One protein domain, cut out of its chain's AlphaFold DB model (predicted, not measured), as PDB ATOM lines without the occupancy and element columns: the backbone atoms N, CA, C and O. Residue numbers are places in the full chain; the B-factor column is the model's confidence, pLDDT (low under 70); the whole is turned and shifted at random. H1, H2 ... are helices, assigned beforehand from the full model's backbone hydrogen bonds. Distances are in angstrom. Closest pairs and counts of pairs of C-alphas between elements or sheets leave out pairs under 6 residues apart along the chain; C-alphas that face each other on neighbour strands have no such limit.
ATOM      1  N   MET A  23     -39.393  16.256 -36.349       97.38
ATOM      2  CA  MET A  23     -39.144  14.893 -35.874       97.38
ATOM      3  C   MET A  23     -39.432  13.859 -36.954       97.38
ATOM      4  O   MET A  23     -38.750  12.839 -37.017       97.38
ATOM      5  N   ALA A  24     -40.382  14.136 -37.850       98.00
ATOM      6  CA  ALA A  24     -40.617  13.284 -39.005       98.00
ATOM      7  C   ALA A  24     -39.397  13.228 -39.940       98.00
ATOM      8  O   ALA A  24     -39.115  12.163 -40.483       98.00
ATOM      9  N   ASP A  25     -38.652  14.326 -40.103       97.25
ATOM     10  CA  ASP A  25     -37.422  14.335 -40.909       97.25
ATOM     11  C   ASP A  25     -36.327  13.477 -40.272       97.25
ATOM     12  O   ASP A  25     -35.658  12.720 -40.973       97.25
ATOM     13  N   ILE A  26     -36.190  13.537 -38.943       96.25
ATOM     14  CA  ILE A  26     -35.234  12.704 -38.201       96.25
ATOM     15  C   ILE A  26     -35.601  11.220 -38.313       96.25
ATOM     16  O   ILE A  26     -34.734  10.410 -38.630       96.25
ATOM     17  N   VAL A  27     -36.876  10.862 -38.120       97.19
ATOM     18  CA  VAL A  27     -37.343   9.472 -38.276       97.19
ATOM     19  C   VAL A  27     -37.076   8.973 -39.694       97.19
ATOM     20  O   VAL A  27     -36.489   7.910 -39.850       97.19
ATOM     21  N   ARG A  28     -37.401   9.749 -40.739       96.38
ATOM     22  CA  ARG A  28     -37.099   9.341 -42.125       96.38
ATOM     23  C   ARG A  28     -35.602   9.165 -42.377       96.38
ATOM     24  O   ARG A  28     -35.226   8.296 -43.156       96.38
ATOM     25  N   ALA A  29     -34.754   9.976 -41.749       95.88
ATOM     26  CA  ALA A  29     -33.306   9.886 -41.915       95.88
ATOM     27  C   ALA A  29     -32.683   8.654 -41.229       95.88
ATOM     28  O   ALA A  29     -31.624   8.208 -41.667       95.88
ATOM     29  N   ILE A  30     -33.312   8.123 -40.172       95.50
ATOM     30  CA  ILE A  30     -32.804   6.983 -39.389       95.50
ATOM     31  C   ILE A  30     -33.514   5.680 -39.775       95.50
ATOM     32  O   ILE A  30     -32.856   4.709 -40.138       95.50
ATOM     33  N   ASP A  31     -34.847   5.675 -39.722       91.44
ATOM     34  CA  ASP A  31     -35.701   4.491 -39.898       91.44
ATOM     35  C   ASP A  31     -36.285   4.377 -41.318       91.44
ATOM     36  O   ASP A  31     -36.911   3.377 -41.669       91.44
ATOM     37  N   GLY A  32     -36.098   5.403 -42.154       92.56
ATOM     38  CA  GLY A  32     -36.633   5.434 -43.510       92.56
ATOM     39  C   GLY A  32     -38.135   5.723 -43.575       92.56
ATOM     40  O   GLY A  32     -38.777   6.163 -42.618       92.56
ATOM     41  N   ASN A  33     -38.712   5.496 -44.755       90.94
ATOM     42  CA  ASN A  33     -40.136   5.747 -45.000       90.94
ATOM     43  C   ASN A  33     -41.038   4.609 -44.502       90.94
ATOM     44  O   ASN A  33     -42.240   4.818 -44.344       90.94
ATOM     45  N   ASP A  34     -40.480   3.439 -44.187       89.81
ATOM     46  CA  ASP A  34     -41.244   2.260 -43.761       89.81
ATOM     47  C   ASP A  34     -42.014   2.503 -42.459       89.81
ATOM     48  O   ASP A  34     -43.111   1.975 -42.276       89.81
ATOM     49  N   PHE A  35     -41.511   3.379 -41.585       89.88
ATOM     50  CA  PHE A  35     -42.260   3.828 -40.413       89.88
ATOM     51  C   PHE A  35     -43.610   4.471 -40.792       89.88
ATOM     52  O   PHE A  35     -44.627   4.263 -40.122       89.88
ATOM     53  N   PHE A  36     -43.638   5.252 -41.877       91.50
ATOM     54  CA  PHE A  36     -44.819   5.989 -42.326       91.50
ATOM     55  C   PHE A  36     -45.677   5.204 -43.318       91.50
ATOM     56  O   PHE A  36     -46.898   5.369 -43.311       91.50
ATOM     57  N   ASP A  37     -45.072   4.345 -44.132       88.56
ATOM     58  CA  ASP A  37     -45.749   3.750 -45.287       88.56
ATOM     59  C   ASP A  37     -45.720   2.211 -45.273       88.56
ATOM     60  O   ASP A  37     -46.522   1.570 -45.949       88.56
ATOM     61  N   GLY A  38     -44.873   1.600 -44.443       89.00
ATOM     62  CA  GLY A  38     -44.705   0.151 -44.361       89.00
ATOM     63  C   GLY A  38     -45.874  -0.583 -43.701       89.00
ATOM     64  O   GLY A  38     -46.740  -0.006 -43.033       89.00
ATOM     65  N   CYS A  39     -45.916  -1.906 -43.857       91.56
ATOM     66  CA  CYS A  39     -46.878  -2.749 -43.154       91.56
ATOM     67  C   CYS A  39     -46.443  -2.961 -41.698       91.56
ATOM     68  O   CYS A  39     -45.314  -3.354 -41.427       91.56
ATOM     69  N   ALA A  40     -47.364  -2.794 -40.745       90.31
ATOM     70  CA  ALA A  40     -47.084  -3.002 -39.319       90.31
ATOM     71  C   ALA A  40     -46.663  -4.441 -38.967       90.31
ATOM     72  O   ALA A  40     -46.043  -4.672 -37.936       90.31
ATOM     73  N   LEU A  41     -47.034  -5.400 -39.821       91.62
ATOM     74  CA  LEU A  41     -46.678  -6.812 -39.702       91.62
ATOM     75  C   LEU A  41     -45.370  -7.166 -40.431       91.62
ATOM     76  O   LEU A  41     -44.991  -8.332 -40.434       91.62
ATOM     77  N   GLY A  42     -44.713  -6.202 -41.087       88.12
ATOM     78  CA  GLY A  42     -43.503  -6.451 -41.877       88.12
ATOM     79  C   GLY A  42     -43.745  -7.202 -43.192       88.12
ATOM     80  O   GLY A  42     -42.833  -7.843 -43.698       88.12
ATOM     81  N   LEU A  43     -44.970  -7.165 -43.729       88.31
ATOM     82  CA  LEU A  43     -45.275  -7.688 -45.069       88.31
ATOM     83  C   LEU A  43     -44.794  -6.716 -46.151       88.31
ATOM     84  O   LEU A  43     -44.837  -5.507 -45.922       88.31
ATOM     85  N   ASP A  44     -44.455  -7.247 -47.330       77.19
ATOM     86  CA  ASP A  44     -43.848  -6.499 -48.439       77.19
ATOM     87  C   ASP A  44     -44.567  -5.179 -48.741       77.19
ATOM     88  O   ASP A  44     -43.935  -4.134 -48.638       77.19
ATOM     89  N   GLN A  45     -45.879  -5.195 -49.038       74.31
ATOM     90  CA  GLN A  45     -46.730  -3.995 -49.079       74.31
ATOM     91  C   GLN A  45     -48.189  -4.329 -48.732       74.31
ATOM     92  O   GLN A  45     -48.744  -5.321 -49.202       74.31
ATOM     93  N   CYS A  46     -48.823  -3.486 -47.914       86.94
ATOM     94  CA  CYS A  46     -50.272  -3.492 -47.706       86.94
ATOM     95  C   CYS A  46     -50.822  -2.074 -47.854       86.94
ATOM     96  O   CYS A  46     -50.199  -1.119 -47.387       86.94
ATOM     97  N   ASP A  47     -52.000  -1.943 -48.448       88.56
ATOM     98  CA  ASP A  47     -52.673  -0.663 -48.660       88.56
ATOM     99  C   ASP A  47     -54.197  -0.819 -48.530       88.56
ATOM    100  O   ASP A  47     -54.702  -1.904 -48.241       88.56
ATOM    101  N   ALA A  48     -54.948   0.258 -48.765       88.25
ATOM    102  CA  ALA A  48     -56.406   0.221 -48.692       88.25
ATOM    103  C   ALA A  48     -57.054  -0.722 -49.731       88.25
ATOM    104  O   ALA A  48     -58.209  -1.111 -49.563       88.25
ATOM    105  N   LYS A  49     -56.342  -1.090 -50.808       91.81
ATOM    106  CA  LYS A  49     -56.815  -2.046 -51.826       91.81
ATOM    107  C   LYS A  49     -56.500  -3.491 -51.434       91.81
ATOM    108  O   LYS A  49     -57.279  -4.384 -51.753       91.81
ATOM    109  N   HIS A  50     -55.398  -3.708 -50.722       91.31
ATOM    110  CA  HIS A  50     -54.937  -5.000 -50.221       91.31
ATOM    111  C   HIS A  50     -54.595  -4.888 -48.724       91.31
ATOM    112  O   HIS A  50     -53.415  -4.895 -48.345       91.31
ATOM    113  N   PRO A  51     -55.612  -4.748 -47.852       93.25
ATOM    114  CA  PRO A  51     -55.377  -4.505 -46.439       93.25
ATOM    115  C   PRO A  51     -54.863  -5.772 -45.756       93.25
ATOM    116  O   PRO A  51     -55.418  -6.861 -45.908       93.25
ATOM    117  N   CYS A  52     -53.822  -5.626 -44.939       94.38
ATOM    118  CA  CYS A  52     -53.443  -6.671 -43.995       94.38
ATOM    119  C   CYS A  52     -54.462  -6.747 -42.836       94.38
ATOM    120  O   CYS A  52     -55.204  -5.786 -42.606       94.38
ATOM    121  N   PRO A  53     -54.478  -7.832 -42.035       94.38
ATOM    122  CA  PRO A  53     -55.419  -7.979 -40.919       94.38
ATOM    123  C   PRO A  53     -55.391  -6.835 -39.891       94.38
ATOM    124  O   PRO A  53     -56.365  -6.624 -39.176       94.38
ATOM    125  N   MET A  54     -54.285  -6.087 -39.817       94.38
ATOM    126  CA  MET A  54     -54.114  -4.947 -38.909       94.38
ATOM    127  C   MET A  54     -54.271  -3.574 -39.584       94.38
ATOM    128  O   MET A  54     -54.148  -2.565 -38.891       94.38
ATOM    129  N   HIS A  55     -54.528  -3.516 -40.898       93.88
ATOM    130  CA  HIS A  55     -54.383  -2.301 -41.709       93.88
ATOM    131  C   HIS A  55     -55.141  -1.110 -41.120       93.88
ATOM    132  O   HIS A  55     -54.521  -0.134 -40.714       93.88
ATOM    133  N   ASN A  56     -56.458  -1.239 -40.960       93.00
ATOM    134  CA  ASN A  56     -57.315  -0.140 -40.506       93.00
ATOM    135  C   ASN A  56     -56.960   0.338 -39.087       93.00
ATOM    136  O   ASN A  56     -56.944   1.538 -38.807       93.00
ATOM    137  N   SER A  57     -56.652  -0.598 -38.184       93.31
ATOM    138  CA  SER A  57     -56.303  -0.278 -36.796       93.31
ATOM    139  C   SER A  57     -54.979   0.479 -36.704       93.31
ATOM    140  O   SER A  57     -54.851   1.401 -35.900       93.31
ATOM    141  N   VAL A  58     -53.994   0.109 -37.530       93.25
ATOM    142  CA  VAL A  58     -52.676   0.752 -37.512       93.25
ATOM    143  C   VAL A  58     -52.657   2.037 -38.327       93.25
ATOM    144  O   VAL A  58     -52.041   3.003 -37.886       93.25
ATOM    145  N   GLU A  59     -53.348   2.098 -39.464       93.06
ATOM    146  CA  GLU A  59     -53.397   3.285 -40.322       93.06
ATOM    147  C   GLU A  59     -53.858   4.522 -39.537       93.06
ATOM    148  O   GLU A  59     -53.201   5.563 -39.563       93.06
ATOM    149  N   ALA A  60     -54.932   4.397 -38.750       92.88
ATOM    150  CA  ALA A  60     -55.447   5.495 -37.937       92.88
ATOM    151  C   ALA A  60     -54.430   5.992 -36.890       92.88
ATOM    152  O   ALA A  60     -54.289   7.198 -36.674       92.88
ATOM    153  N   ILE A  61     -53.710   5.073 -36.239       94.94
ATOM    154  CA  ILE A  61     -52.669   5.400 -35.253       94.94
ATOM    155  C   ILE A  61     -51.482   6.066 -35.951       94.94
ATOM    156  O   ILE A  61     -50.996   7.105 -35.501       94.94
ATOM    157  N   ARG A  62     -51.054   5.508 -37.083       94.06
ATOM    158  CA  ARG A  62     -49.936   6.009 -37.874       94.06
ATOM    159  C   ARG A  62     -50.199   7.407 -38.408       94.06
ATOM    160  O   ARG A  62     -49.316   8.253 -38.333       94.06
ATOM    161  N   ASN A  63     -51.415   7.688 -38.871       94.38
ATOM    162  CA  ASN A  63     -51.805   9.023 -39.320       94.38
ATOM    163  C   ASN A  63     -51.694  10.048 -38.182       94.38
ATOM    164  O   ASN A  63     -51.151  11.132 -38.388       94.38
ATOM    165  N   LYS A  64     -52.121   9.693 -36.963       96.31
ATOM    166  CA  LYS A  64     -51.949  10.558 -35.784       96.31
ATOM    167  C   LYS A  64     -50.475  10.777 -35.444       96.31
ATOM    168  O   LYS A  64     -50.070  11.916 -35.234       96.31
ATOM    169  N   MET A  65     -49.668   9.713 -35.432       96.50
ATOM    170  CA  MET A  65     -48.221   9.818 -35.203       96.50
ATOM    171  C   MET A  65     -47.547  10.698 -36.258       96.50
ATOM    172  O   MET A  65     -46.745  11.559 -35.906       96.50
ATOM    173  N   ARG A  66     -47.913  10.541 -37.535       96.12
ATOM    174  CA  ARG A  66     -47.395  11.354 -38.638       96.12
ATOM    175  C   ARG A  66     -47.652  12.839 -38.390       96.12
ATOM    176  O   ARG A  66     -46.712  13.621 -38.468       96.12
ATOM    177  N   VAL A  67     -48.878  13.206 -38.015       97.75
ATOM    178  CA  VAL A  67     -49.237  14.598 -37.698       97.75
ATOM    179  C   VAL A  67     -48.414  15.139 -36.528       97.75
ATOM    180  O   VAL A  67     -47.909  16.255 -36.615       97.75
ATOM    181  N   VAL A  68     -48.238  14.372 -35.448       97.44
ATOM    182  CA  VAL A  68     -47.436  14.816 -34.292       97.44
ATOM    183  C   VAL A  68     -45.979  15.052 -34.696       97.44
ATOM    184  O   VAL A  68     -45.422  16.109 -34.413       97.44
ATOM    185  N   LEU A  69     -45.373  14.094 -35.399       97.75
ATOM    186  CA  LEU A  69     -43.963  14.151 -35.784       97.75
ATOM    187  C   LEU A  69     -43.673  15.238 -36.827       97.75
ATOM    188  O   LEU A  69     -42.600  15.833 -36.798       97.75
ATOM    189  N   GLN A  70     -44.615  15.509 -37.737       97.50
ATOM    190  CA  GLN A  70     -44.492  16.578 -38.736       97.50
ATOM    191  C   GLN A  70     -44.630  17.977 -38.134       97.50
ATOM    192  O   GLN A  70     -44.063  18.918 -38.673       97.50
ATOM    193  N   ASN A  71     -45.365  18.119 -37.030       97.69
ATOM    194  CA  ASN A  71     -45.600  19.413 -36.385       97.69
ATOM    195  C   ASN A  71     -44.714  19.648 -35.155       97.69
ATOM    196  O   ASN A  71     -44.926  20.624 -34.450       97.69
ATOM    197  N   THR A  72     -43.752  18.761 -34.882       97.31
ATOM    198  CA  THR A  72     -42.793  18.916 -33.782       97.31
ATOM    199  C   THR A  72     -41.403  19.131 -34.363       97.31
ATOM    200  O   THR A  72     -40.889  18.273 -35.084       97.31
ATOM    201  N   THR A  73     -40.779  20.256 -34.043       97.75
ATOM    202  CA  THR A  73     -39.443  20.643 -34.516       97.75
ATOM    203  C   THR A  73     -38.343  20.210 -33.549       97.75
ATOM    204  O   THR A  73     -38.566  20.007 -32.351       97.75
TER     205      THR A  73
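AT A GLANCE: This is residues 23 to 73 of the 90 residues of an uncharacterized protein of bioreactor metagenome (UniProt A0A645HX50). What shape does the model show? One long helix, H3, makes one long side, and the short helix H1 meets its last residues at a steep angle as a V, with the four-residue H2 in the opening, near both arms. The long loop of residues 38 to 54 makes the far end, where it turns the chain back into the start of H3. What is it made of, and how large is it? The printed part has 51 residues with three named helices, in the order H1, H2, H3, and no named strand, and the class is all helix. It is only just compact, close to loose, with a radius of gyration of the C-alphas of 11.4 A, and elongated, spanning 33 by 19 by 15 A.

IN THESE COORDINATES: Where does the first helix lie? H1 is residues 23 to 31, from C-alpha 23 at (-39.144, 14.893, -35.874) to C-alpha 31, 11.7 A away. What comes after it? H2 is residues 34 to 37, 5.0 A from first to last C-alpha. Where does the last helix run? H3 is residues 55 to 70, 21.5 A long from C-alpha 55 at (-54.383, -2.301, -41.709) to C-alpha 70 at (-44.492, 16.578, -38.736).

HOW THE PARTS SIT: How do H1 and H3 stand? They touch, H3 with residues 66 to 70 alone, and their closest C-alphas, those of Ala 24 and Leu 69, are 4.7 A apart. Their lines stand at a steep tilt of 62 degrees, and they run opposite ways. Where is H2? It is close to H1 but not clearly touching, the closest C-alphas being those of Arg 28 and Phe 35, 7.7 A apart. It is also close to H3 but not clearly touching, with the C-alphas of Phe 36 and Arg 62 closest at 6.8 A. What do the backbones show? In H1 every O i to N i+4 pair is within hydrogen-bond range, and in H3 11 of 12 are. H2, with four residues, is too short for such a pair, and its one O i to N i+3 pair is not within range.

THE WHOLE: How far does it reach? The two C-alphas farthest apart are those of His 50 and Thr 73, at 33.8 A, while those of Met 23 and Thr 73, the first and last printed, are 5.9 A apart. Which links are long? The link from H2 to H3 is long, with 17 residues, and the link from H1 to H2 is tight, with 2 residues. Is there a cut or a weak place? The printed part has no cut. The mean pLDDT of the printed part is 92.9, and no printed residue is under 70.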